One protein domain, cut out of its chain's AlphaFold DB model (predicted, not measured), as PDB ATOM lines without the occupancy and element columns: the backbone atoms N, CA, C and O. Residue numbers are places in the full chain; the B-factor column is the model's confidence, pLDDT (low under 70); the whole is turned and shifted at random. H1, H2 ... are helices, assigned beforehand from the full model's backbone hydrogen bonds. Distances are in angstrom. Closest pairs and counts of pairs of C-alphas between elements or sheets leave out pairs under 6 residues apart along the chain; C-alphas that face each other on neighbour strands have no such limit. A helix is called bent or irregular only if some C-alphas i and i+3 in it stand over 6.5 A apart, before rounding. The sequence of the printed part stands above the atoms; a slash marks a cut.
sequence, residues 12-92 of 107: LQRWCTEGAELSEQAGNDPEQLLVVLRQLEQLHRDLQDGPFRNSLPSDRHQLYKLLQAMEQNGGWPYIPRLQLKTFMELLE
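AT A GLANCE: This is residues 12 to 92 of the 107 residues of an uncharacterized protein of Synechococcus sp. (strain RCC307) (UniProt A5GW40). A narrow V of two helices, long H2 with H1 folded back from its first end, is followed beyond H2's other end by H3; a long link then runs back to small H4, which stands free. The 81 printed residues have four named helices, H1 to H4 in order, and no named strand: all helix. The whole is loose, radius of gyration of the C-alphas 16.8 A, spanning 48 by 33 by 20 A.

IN THESE COORDINATES: Find C-alpha 30 at (-26.027, -43.003, 45.450); H2, residues 30 to 54, runs 35.1 A to C-alpha 54 at (8.433, -49.463, 44.789). It has a kink of 32 degrees near residue 48, and is only just irregular: C-alphas 48 and 51 are 6.7 A apart. H1 is residues 12 to 26, 21.5 A; H3 residues 60 to 72, 18.3 A; H4 residues 84 to 91, 10.4 A.

HOW THE PARTS SIT: H1 and H2 form a helical hairpin, opposite ways at a shallow tilt of 22 degrees. They touch with residues 23 to 26 and 32 to 36 alone; the closest C-alphas, of Ala 26 and Gln 32, are 5.9 A apart. H3 and H4 touch no helix. Every O i to N i+4 pair is within hydrogen-bond range in H1, H3 and H4; in H2, 18 of 21.

THE WHOLE: The C-alphas farthest apart, of Asp 59 and Glu 92, are 49.8 A apart. The printed part has no cut; the link H3 to H4 is long. The pLDDT is under 70 at residues 74, 76 to 82, 84 to 85, 87 and 92.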
ATOM      1  N   LEU A  12      -3.384 -38.966  31.605       91.56
ATOM      2  CA  LEU A  12      -3.937 -38.754  32.943       91.56
ATOM      3  C   LEU A  12      -5.171 -37.848  32.888       91.56
ATOM      4  O   LEU A  12      -6.205 -38.192  33.448       91.56
ATOM      5  N   GLN A  13      -5.090 -36.746  32.139       93.12
ATOM      6  CA  GLN A  13      -6.202 -35.812  31.981       93.12
ATOM      7  C   GLN A  13      -7.439 -36.484  31.375       93.12
ATOM      8  O   GLN A  13      -8.537 -36.288  31.879       93.12
ATOM      9  N   ARG A  14      -7.263 -37.314  30.336       95.44
ATOM     10  CA  ARG A  14      -8.372 -38.078  29.740       95.44
ATOM     11  C   ARG A  14      -9.031 -39.012  30.744       95.44
ATOM     12  O   ARG A  14     -10.248 -39.018  30.840       95.44
ATOM     13  N   TRP A  15      -8.235 -39.739  31.526       94.12
ATOM     14  CA  TRP A  15      -8.773 -40.617  32.562       94.12
ATOM     15  C   TRP A  15      -9.577 -39.841  33.621       94.12
ATOM     16  O   TRP A  15     -10.649 -40.287  34.026       94.12
ATOM     17  N   CYS A  16      -9.117 -38.647  34.013       92.38
ATOM     18  CA  CYS A  16      -9.875 -37.763  34.903       92.38
ATOM     19  C   CYS A  16     -11.191 -37.281  34.271       92.38
ATOM     20  O   CYS A  16     -12.216 -37.275  34.947       92.38
ATOM     21  N   THR A  17     -11.176 -36.893  32.990       95.00
ATOM     22  CA  THR A  17     -12.385 -36.478  32.261       95.00
ATOM     23  C   THR A  17     -13.402 -37.616  32.175       95.00
ATOM     24  O   THR A  17     -14.554 -37.416  32.541       95.00
ATOM     25  N   GLU A  18     -12.975 -38.821  31.799       94.31
ATOM     26  CA  GLU A  18     -13.849 -40.002  31.727       94.31
ATOM     27  C   GLU A  18     -14.463 -40.349  33.098       94.31
ATOM     28  O   GLU A  18     -15.642 -40.688  33.192       94.31
ATOM     29  N   GLY A  19     -13.692 -40.229  34.186       91.44
ATOM     30  CA  GLY A  19     -14.202 -40.432  35.547       91.44
ATOM     31  C   GLY A  19     -15.221 -39.372  35.986       91.44
ATOM     32  O   GLY A  19     -16.189 -39.696  36.684       91.44
ATOM     33  N   ALA A  20     -15.032 -38.116  35.568       90.25
ATOM     34  CA  ALA A  20     -15.989 -37.041  35.815       90.25
ATOM     35  C   ALA A  20     -17.301 -37.281  35.054       90.25
ATOM     36  O   ALA A  20     -18.367 -37.248  35.664       90.25
ATOM     37  N   GLU A  21     -17.224 -37.633  33.768       94.06
ATOM     38  CA  GLU A  21     -18.389 -37.973  32.943       94.06
ATOM     39  C   GLU A  21     -19.162 -39.172  33.512       94.06
ATOM     40  O   GLU A  21     -20.391 -39.149  33.562       94.06
ATOM     41  N   LEU A  22     -18.463 -40.204  33.999       92.31
ATOM     42  CA  LEU A  22     -19.091 -41.351  34.662       92.31
ATOM     43  C   LEU A  22     -19.865 -40.932  35.922       92.31
ATOM     44  O   LEU A  22     -20.955 -41.440  36.184       92.31
ATOM     45  N   SER A  23     -19.312 -39.995  36.692       88.88
ATOM     46  CA  SER A  23     -19.957 -39.470  37.899       88.88
ATOM     47  C   SER A  23     -21.182 -38.613  37.560       88.88
ATOM     48  O   SER A  23     -22.202 -38.715  38.237       88.88
ATOM     49  N   GLU A  24     -21.123 -37.816  36.489       91.12
ATOM     50  CA  GLU A  24     -22.275 -37.054  35.987       91.12
ATOM     51  C   GLU A  24     -23.398 -37.975  35.487       91.12
ATOM     52  O   GLU A  24     -24.570 -37.734  35.778       91.12
ATOM     53  N   GLN A  25     -23.052 -39.060  34.786       92.94
ATOM     54  CA  GLN A  25     -24.016 -40.050  34.289       92.94
ATOM     55  C   GLN A  25     -24.732 -40.805  35.414       92.94
ATOM     56  O   GLN A  25     -25.909 -41.136  35.265       92.94
ATOM     57  N   ALA A  26     -24.055 -41.050  36.541       90.62
ATOM     58  CA  ALA A  26     -24.676 -41.636  37.727       90.62
ATOM     59  C   ALA A  26     -25.748 -40.712  38.348       90.62
ATOM     60  O   ALA A  26     -26.657 -41.186  39.032       90.62
ATOM     61  N   GLY A  27     -25.693 -39.401  38.089       87.56
ATOM     62  CA  GLY A  27     -26.692 -38.435  38.543       87.56
ATOM     63  C   GLY A  27     -26.876 -38.444  40.066       87.56
ATOM     64  O   GLY A  27     -25.914 -38.332  40.819       87.56
ATOM     65  N   ASN A  28     -28.125 -38.588  40.518       86.62
ATOM     66  CA  ASN A  28     -28.484 -38.699  41.939       86.62
ATOM     67  C   ASN A  28     -28.634 -40.159  42.406       86.62
ATOM     68  O   ASN A  28     -29.361 -40.412  43.364       86.62
ATOM     69  N   ASP A  29     -28.003 -41.123  41.730       92.50
ATOM     70  CA  ASP A  29     -27.986 -42.523  42.157       92.50
ATOM     71  C   ASP A  29     -26.816 -42.770  43.138       92.50
ATOM     72  O   ASP A  29     -25.658 -42.906  42.719       92.50
ATOM     73  N   PRO A  30     -27.080 -42.834  44.458       87.31
ATOM     74  CA  PRO A  30     -26.027 -43.003  45.450       87.31
ATOM     75  C   PRO A  30     -25.353 -44.377  45.367       87.31
ATOM     76  O   PRO A  30     -24.197 -44.504  45.773       87.31
ATOM     77  N   GLU A  31     -26.026 -45.410  44.853       90.44
ATOM     78  CA  GLU A  31     -25.458 -46.756  44.757       90.44
ATOM     79  C   GLU A  31     -24.412 -46.824  43.645       90.44
ATOM     80  O   GLU A  31     -23.322 -47.367  43.854       90.44
ATOM     81  N   GLN A  32     -24.695 -46.207  42.496       90.56
ATOM     82  CA  GLN A  32     -23.733 -46.109  41.397       90.56
ATOM     83  C   GLN A  32     -22.510 -45.275  41.782       90.56
ATOM     84  O   GLN A  32     -21.375 -45.717  41.582       90.56
ATOM     85  N   LEU A  33     -22.716 -44.119  42.418       89.38
ATOM     86  CA  LEU A  33     -21.614 -43.297  42.928       89.38
ATOM     87  C   LEU A  33     -20.772 -44.060  43.959       89.38
ATOM     88  O   LEU A  33     -19.543 -43.980  43.950       89.38
ATOM     89  N   LEU A  34     -21.402 -44.870  44.814       89.31
ATOM     90  CA  LEU A  34     -20.692 -45.689  45.791       89.31
ATOM     91  C   LEU A  34     -19.823 -46.773  45.136       89.31
ATOM     92  O   LEU A  34     -18.738 -47.069  45.641       89.31
ATOM     93  N   VAL A  35     -20.256 -47.358  44.016       90.06
ATOM     94  CA  VAL A  35     -19.427 -48.285  43.225       90.06
ATOM     95  C   VAL A  35     -18.191 -47.572  42.671       90.06
ATOM     96  O   VAL A  35     -17.084 -48.095  42.810       90.06
ATOM     97  N   VAL A  36     -18.353 -46.364  42.121       89.62
ATOM     98  CA  VAL A  36     -17.232 -45.546  41.619       89.62
ATOM     99  C   VAL A  36     -16.236 -45.246  42.740       89.62
ATOM    100  O   VAL A  36     -15.040 -45.504  42.591       89.62
ATOM    101  N   LEU A  37     -16.720 -44.784  43.896       87.88
ATOM    102  CA  LEU A  37     -15.883 -44.475  45.059       87.88
ATOM    103  C   LEU A  37     -15.090 -45.695  45.548       87.88
ATOM    104  O   LEU A  37     -13.901 -45.579  45.846       87.88
ATOM    105  N   ARG A  38     -15.715 -46.879  45.594       88.06
ATOM    106  CA  ARG A  38     -15.036 -48.127  45.982       88.06
ATOM    107  C   ARG A  38     -13.921 -48.503  45.006       88.06
ATOM    108  O   ARG A  38     -12.850 -48.913  45.452       88.06
ATOM    109  N   GLN A  39     -14.135 -48.327  43.703       90.56
ATOM    110  CA  GLN A  39     -13.100 -48.620  42.708       90.56
ATOM    111  C   GLN A  39     -11.953 -47.614  42.730       90.56
ATOM    112  O   GLN A  39     -10.797 -48.023  42.616       90.56
ATOM    113  N   LEU A  40     -12.238 -46.325  42.935       88.38
ATOM    114  CA  LEU A  40     -11.197 -45.317  43.136       88.38
ATOM    115  C   LEU A  40     -10.355 -45.621  44.377       88.38
ATOM    116  O   LEU A  40      -9.132 -45.505  44.331       88.38
ATOM    117  N   GLU A  41     -10.986 -46.067  45.467       88.12
ATOM    118  CA  GLU A  41     -10.255 -46.482  46.660       88.12
ATOM    119  C   GLU A  41      -9.345 -47.687  46.382       88.12
ATOM    120  O   GLU A  41      -8.178 -47.676  46.777       88.12
ATOM    121  N   GLN A  42      -9.859 -48.719  45.707       88.31
ATOM    122  CA  GLN A  42      -9.060 -49.899  45.381       88.31
ATOM    123  C   GLN A  42      -7.853 -49.522  44.516       88.31
ATOM    124  O   GLN A  42      -6.728 -49.888  44.842       88.31
ATOM    125  N   LEU A  43      -8.069 -48.713  43.477       90.50
ATOM    126  CA  LEU A  43      -6.994 -48.236  42.616       90.50
ATOM    127  C   LEU A  43      -5.956 -47.409  43.385       90.50
ATOM    128  O   LEU A  43      -4.757 -47.571  43.163       90.50
ATOM    129  N   HIS A  44      -6.396 -46.539  44.299       87.56
ATOM    130  CA  HIS A  44      -5.491 -45.779  45.158       87.56
ATOM    131  C   HIS A  44      -4.614 -46.703  46.009       87.56
ATOM    132  O   HIS A  44      -3.401 -46.505  46.067       87.56
ATOM    133  N   ARG A  45      -5.206 -47.725  46.642       85.25
ATOM    134  CA  ARG A  45      -4.459 -48.713  47.437       85.25
ATOM    135  C   ARG A  45      -3.447 -49.464  46.585       85.25
ATOM    136  O   ARG A  45      -2.284 -49.533  46.965       85.25
ATOM    137  N   ASP A  46      -3.862 -49.949  45.419       89.12
ATOM    138  CA  ASP A  46      -2.985 -50.692  44.512       89.12
ATOM    139  C   ASP A  46      -1.803 -49.830  44.045       89.12
ATOM    140  O   ASP A  46      -0.663 -50.297  44.003       89.12
ATOM    141  N   LEU A  47      -2.050 -48.548  43.743       88.31
ATOM    142  CA  LEU A  47      -1.013 -47.590  43.366       88.31
ATOM    143  C   LEU A  47      -0.054 -47.309  44.528       88.31
ATOM    144  O   LEU A  47       1.164 -47.292  44.324       88.31
ATOM    145  N   GLN A  48      -0.592 -47.100  45.732       83.81
ATOM    146  CA  GLN A  48       0.183 -46.816  46.933       83.81
ATOM    147  C   GLN A  48       1.076 -48.004  47.320       83.81
ATOM    148  O   GLN A  48       2.275 -47.817  47.535       83.81
ATOM    149  N   ASP A  49       0.512 -49.211  47.383       81.00
ATOM    150  CA  ASP A  49       1.203 -50.419  47.842       81.00
ATOM    151  C   ASP A  49       2.162 -50.994  46.796       81.00
ATOM    152  O   ASP A  49       3.180 -51.590  47.156       81.00
ATOM    153  N   GLY A  50       1.863 -50.803  45.510       86.50
ATOM    154  CA  GLY A  50       2.682 -51.278  44.403       86.50
ATOM    155  C   GLY A  50       3.657 -50.212  43.891       86.50
ATOM    156  O   GLY A  50       4.730 -50.013  44.465       86.50
ATOM    157  N   PRO A  51       3.345 -49.554  42.761       87.31
ATOM    158  CA  PRO A  51       4.286 -48.703  42.040       87.31
ATOM    159  C   PRO A  51       4.816 -47.533  42.873       87.31
ATOM    160  O   PRO A  51       6.006 -47.245  42.774       87.31
ATOM    161  N   PHE A  52       4.001 -46.891  43.718       85.19
ATOM    162  CA  PHE A  52       4.471 -45.771  44.537       85.19
ATOM    163  C   PHE A  52       5.493 -46.232  45.578       85.19
ATOM    164  O   PHE A  52       6.617 -45.728  45.593       85.19
ATOM    165  N   ARG A  53       5.160 -47.250  46.382       82.12
ATOM    166  CA  ARG A  53       6.088 -47.838  47.360       82.12
ATOM    167  C   ARG A  53       7.375 -48.350  46.713       82.12
ATOM    168  O   ARG A  53       8.453 -48.136  47.263       82.12
ATOM    169  N   ASN A  54       7.275 -48.975  45.542       86.62
ATOM    170  CA  ASN A  54       8.433 -49.463  44.789       86.62
ATOM    171  C   ASN A  54       9.279 -48.335  44.182       86.62
ATOM    172  O   ASN A  54      10.461 -48.535  43.915       86.62
ATOM    173  N   SER A  55       8.691 -47.157  43.962       87.25
ATOM    174  CA  SER A  55       9.393 -45.977  43.446       87.25
ATOM    175  C   SER A  55      10.116 -45.164  44.523       87.25
ATOM    176  O   SER A  55      10.817 -44.208  44.189       87.25
ATOM    177  N   LEU A  56       9.957 -45.517  45.807       87.50
ATOM    178  CA  LEU A  56      10.565 -44.763  46.899       87.50
ATOM    179  C   LEU A  56      12.099 -44.776  46.791       87.50
ATOM    180  O   LEU A  56      12.700 -45.845  46.640       87.50
ATOM    181  N   PRO A  57      12.759 -43.608  46.911       86.69
ATOM    182  CA  PRO A  57      14.209 -43.540  46.842       86.69
ATOM    183  C   PRO A  57      14.857 -44.348  47.965       86.69
ATOM    184  O   PRO A  57      14.512 -44.194  49.136       86.69
ATOM    185  N   SER A  58      15.851 -45.168  47.626       85.69
ATOM    186  CA  SER A  58      16.676 -45.851  48.634       85.69
ATOM    187  C   SER A  58      17.672 -44.901  49.309       85.69
ATOM    188  O   SER A  58      18.129 -45.167  50.421       85.69
ATOM    189  N   ASP A  59      18.012 -43.786  48.651       94.12
ATOM    190  CA  ASP A  59      18.841 -42.736  49.234       94.12
ATOM    191  C   ASP A  59      18.039 -41.896  50.237       94.12
ATOM    192  O   ASP A  59      16.991 -41.331  49.914       94.12
ATOM    193  N   ARG A  60      18.567 -41.765  51.458       86.88
ATOM    194  CA  ARG A  60      17.887 -41.060  52.555       86.88
ATOM    195  C   ARG A  60      17.654 -39.581  52.270       86.88
ATOM    196  O   ARG A  60      16.653 -39.034  52.721       86.88
ATOM    197  N   HIS A  61      18.557 -38.924  51.547       89.25
ATOM    198  CA  HIS A  61      18.420 -37.501  51.251       89.25
ATOM    199  C   HIS A  61      17.354 -37.260  50.176       89.25
ATOM    200  O   HIS A  61      16.542 -36.345  50.310       89.25
ATOM    201  N   GLN A  62      17.298 -38.107  49.148       85.50
ATOM    202  CA  GLN A  62      16.220 -38.088  48.158       85.50
ATOM    203  C   GLN A  62      14.866 -38.430  48.781       85.50
ATOM    204  O   GLN A  62      13.880 -37.754  48.492       85.50
ATOM    205  N   LEU A  63      14.825 -39.416  49.679       85.88
ATOM    206  CA  LEU A  63      13.619 -39.754  50.426       85.88
ATOM    207  C   LEU A  63      13.146 -38.569  51.275       85.88
ATOM    208  O   LEU A  63      11.974 -38.220  51.225       85.88
ATOM    209  N   TYR A  64      14.052 -37.898  51.991       86.38
ATOM    210  CA  TYR A  64      13.711 -36.712  52.778       86.38
ATOM    211  C   TYR A  64      13.130 -35.585  51.913       86.38
ATOM    212  O   TYR A  64      12.114 -35.000  52.272       86.38
ATOM    213  N   LYS A  65      13.724 -35.312  50.743       86.75
ATOM    214  CA  LYS A  65      13.190 -34.313  49.800       86.75
ATOM    215  C   LYS A  65      11.787 -34.663  49.315       86.75
ATOM    216  O   LYS A  65      10.944 -33.776  49.221       86.75
ATOM    217  N   LEU A  66      11.540 -35.940  49.015       84.44
ATOM    218  CA  LEU A  66      10.220 -36.421  48.618       84.44
ATOM    219  C   LEU A  66       9.206 -36.229  49.754       84.44
ATOM    220  O   LEU A  66       8.154 -35.646  49.528       84.44
ATOM    221  N   LEU A  67       9.549 -36.645  50.977       83.75
ATOM    222  CA  LEU A  67       8.686 -36.494  52.152       83.75
ATOM    223  C   LEU A  67       8.373 -35.024  52.452       83.75
ATOM    224  O   LEU A  67       7.216 -34.681  52.666       83.75
ATOM    225  N   GLN A  68       9.373 -34.145  52.386       84.88
ATOM    226  CA  GLN A  68       9.184 -32.710  52.590       84.88
ATOM    227  C   GLN A  68       8.254 -32.100  51.530       84.88
ATOM    228  O   GLN A  68       7.391 -31.286  51.855       84.88
ATOM    229  N   ALA A  69       8.399 -32.501  50.263       83.62
ATOM    230  CA  ALA A  69       7.496 -32.069  49.201       83.62
ATOM    231  C   ALA A  69       6.065 -32.589  49.427       83.62
ATOM    232  O   ALA A  69       5.104 -31.870  49.164       83.62
ATOM    233  N   MET A  70       5.912 -33.811  49.940       82.75
ATOM    234  CA  MET A  70       4.607 -34.385  50.267       82.75
ATOM    235  C   MET A  70       3.936 -33.645  51.427       82.75
ATOM    236  O   MET A  70       2.784 -33.243  51.296       82.75
ATOM    237  N   GLU A  71       4.651 -33.376  52.523       81.56
ATOM    238  CA  GLU A  71       4.126 -32.604  53.661       81.56
ATOM    239  C   GLU A  71       3.613 -31.219  53.246       81.56
ATOM    240  O   GLU A  71       2.555 -30.791  53.701       81.56
ATOM    241  N   GLN A  72       4.305 -30.547  52.324       80.38
ATOM    242  CA  GLN A  72       3.899 -29.230  51.817       80.38
ATOM    243  C   GLN A  72       2.633 -29.260  50.948       80.38
ATOM    244  O   GLN A  72       1.973 -28.233  50.817       80.38
ATOM    245  N   ASN A  73       2.292 -30.409  50.355       75.12
ATOM    246  CA  ASN A  73       1.191 -30.548  49.395       75.12
ATOM    247  C   ASN A  73       0.028 -31.420  49.912       75.12
ATOM    248  O   ASN A  73      -0.835 -31.800  49.123       75.12
ATOM    249  N   GLY A  74      -0.022 -31.725  51.216       66.38
ATOM    250  CA  GLY A  74      -1.144 -32.455  51.829       66.38
ATOM    251  C   GLY A  74      -0.792 -33.783  52.508       66.38
ATOM    252  O   GLY A  74      -1.695 -34.509  52.912       66.38
ATOM    253  N   GLY A  75       0.494 -34.090  52.683       70.25
ATOM    254  CA  GLY A  75       0.974 -35.243  53.447       70.25
ATOM    255  C   GLY A  75       1.052 -36.547  52.648       70.25
ATOM    256  O   GLY A  75       1.199 -36.555  51.426       70.25
ATOM    257  N   TRP A  76       1.033 -37.674  53.363       67.75
ATOM    258  CA  TRP A  76       1.081 -39.008  52.756       67.75
ATOM    259  C   TRP A  76      -0.206 -39.296  51.961       67.75
ATOM    260  O   TRP A  76      -1.266 -38.871  52.420       67.75
ATOM    261  N   PRO A  77      -0.166 -40.033  50.823       66.06
ATOM    262  CA  PRO A  77      -1.357 -40.370  50.054       66.06
ATOM    263  C   PRO A  77      -2.293 -41.167  50.953       66.06
ATOM    264  O   PRO A  77      -2.025 -42.313  51.317       66.06
ATOM    265  N   TYR A  78      -3.349 -40.513  51.402       63.62
ATOM    266  CA  TYR A  78      -4.358 -41.095  52.257       63.62
ATOM    267  C   TYR A  78      -5.702 -40.581  51.776       63.62
ATOM    268  O   TYR A  78      -5.936 -39.376  51.734       63.62
ATOM    269  N   ILE A  79      -6.589 -41.507  51.420       62.28
ATOM    270  CA  ILE A  79      -7.988 -41.190  51.158       62.28
ATOM    271  C   ILE A  79      -8.738 -41.405  52.475       62.28
ATOM    272  O   ILE A  79      -8.933 -42.558  52.877       62.28
ATOM    273  N   PRO A  80      -9.142 -40.337  53.187       60.50
ATOM    274  CA  PRO A  80      -9.944 -40.485  54.389       60.50
ATOM    275  C   PRO A  80     -11.281 -41.150  54.054       60.50
ATOM    276  O   PRO A  80     -12.050 -40.669  53.226       60.50
ATOM    277  N   ARG A  81     -11.572 -42.267  54.729       63.66
ATOM    278  CA  ARG A  81     -12.888 -42.910  54.672       63.66
ATOM    279  C   ARG A  81     -13.878 -42.109  55.505       63.66
ATOM    280  O   ARG A  81     -13.714 -42.016  56.722       63.66
ATOM    281  N   LEU A  82     -14.935 -41.604  54.874       60.50
ATOM    282  CA  LEU A  82     -16.078 -41.076  55.610       60.50
ATOM    283  C   LEU A  82     -16.731 -42.243  56.368       60.50
ATOM    284  O   LEU A  82     -17.184 -43.216  55.765       60.50
ATOM    285  N   GLN A  83     -16.721 -42.197  57.699       72.75
ATOM    286  CA  GLN A  83     -17.407 -43.213  58.492       72.75
ATOM    287  C   GLN A  83     -18.913 -42.959  58.413       72.75
ATOM    288  O   GLN A  83     -19.337 -41.812  58.500       72.75
ATOM    289  N   LEU A  84     -19.724 -44.018  58.297       68.56
ATOM    290  CA  LEU A  84     -21.186 -43.892  58.203       68.56
ATOM    291  C   LEU A  84     -21.760 -43.056  59.357       68.56
ATOM    292  O   LEU A  84     -22.650 -42.252  59.139       68.56
ATOM    293  N   LYS A  85     -21.200 -43.192  60.565       68.00
ATOM    294  CA  LYS A  85     -21.563 -42.371  61.728       68.00
ATOM    295  C   LYS A  85     -21.355 -40.872  61.476       68.00
ATOM    296  O   LYS A  85     -22.268 -40.100  61.693       68.00
ATOM    297  N   THR A  86     -20.210 -40.496  60.909       71.88
ATOM    298  CA  THR A  86     -19.865 -39.114  60.561       71.88
ATOM    299  C   THR A  86     -20.736 -38.600  59.427       71.88
ATOM    300  O   THR A  86     -21.128 -37.444  59.424       71.88
ATOM    301  N   PHE A  87     -21.087 -39.464  58.476       69.81
ATOM    302  CA  PHE A  87     -22.066 -39.124  57.452       69.81
ATOM    303  C   PHE A  87     -23.459 -38.876  58.047       69.81
ATOM    304  O   PHE A  87     -24.101 -37.904  57.677       69.81
ATOM    305  N   MET A  88     -23.908 -39.714  58.987       73.94
ATOM    306  CA  MET A  88     -25.185 -39.530  59.685       73.94
ATOM    307  C   MET A  88     -25.194 -38.245  60.527       73.94
ATOM    308  O   MET A  88     -26.147 -37.488  60.420       73.94
ATOM    309  N   GLU A  89     -24.118 -37.948  61.262       74.44
ATOM    310  CA  GLU A  89     -23.946 -36.690  62.016       74.44
ATOM    311  C   GLU A  89     -24.005 -35.449  61.101       74.44
ATOM    312  O   GLU A  89     -24.542 -34.415  61.480       74.44
ATOM    313  N   LEU A  90     -23.486 -35.544  59.870       71.62
ATOM    314  CA  LEU A  90     -23.555 -34.467  58.870       71.62
ATOM    315  C   LEU A  90     -24.947 -34.313  58.233       71.62
ATOM    316  O   LEU A  90     -25.227 -33.278  57.630       71.62
ATOM    317  N   LEU A  91     -25.796 -35.342  58.327       72.12
ATOM    318  CA  LEU A  91     -27.166 -35.341  57.810       72.12
ATOM    319  C   LEU A  91     -28.194 -34.853  58.834       72.12
ATOM    320  O   LEU A  91     -29.326 -34.600  58.429       72.12
ATOM    321  N   GLU A  92     -27.842 -34.727  60.118       66.56
ATOM    322  CA  GLU A  92     -28.732 -34.184  61.150       66.56
ATOM    323  C   GLU A  92     -28.854 -32.657  60.985       66.56
ATOM    324  O   GLU A  92     -27.906 -31.915  61.264       66.56
TER     325      GLU A  92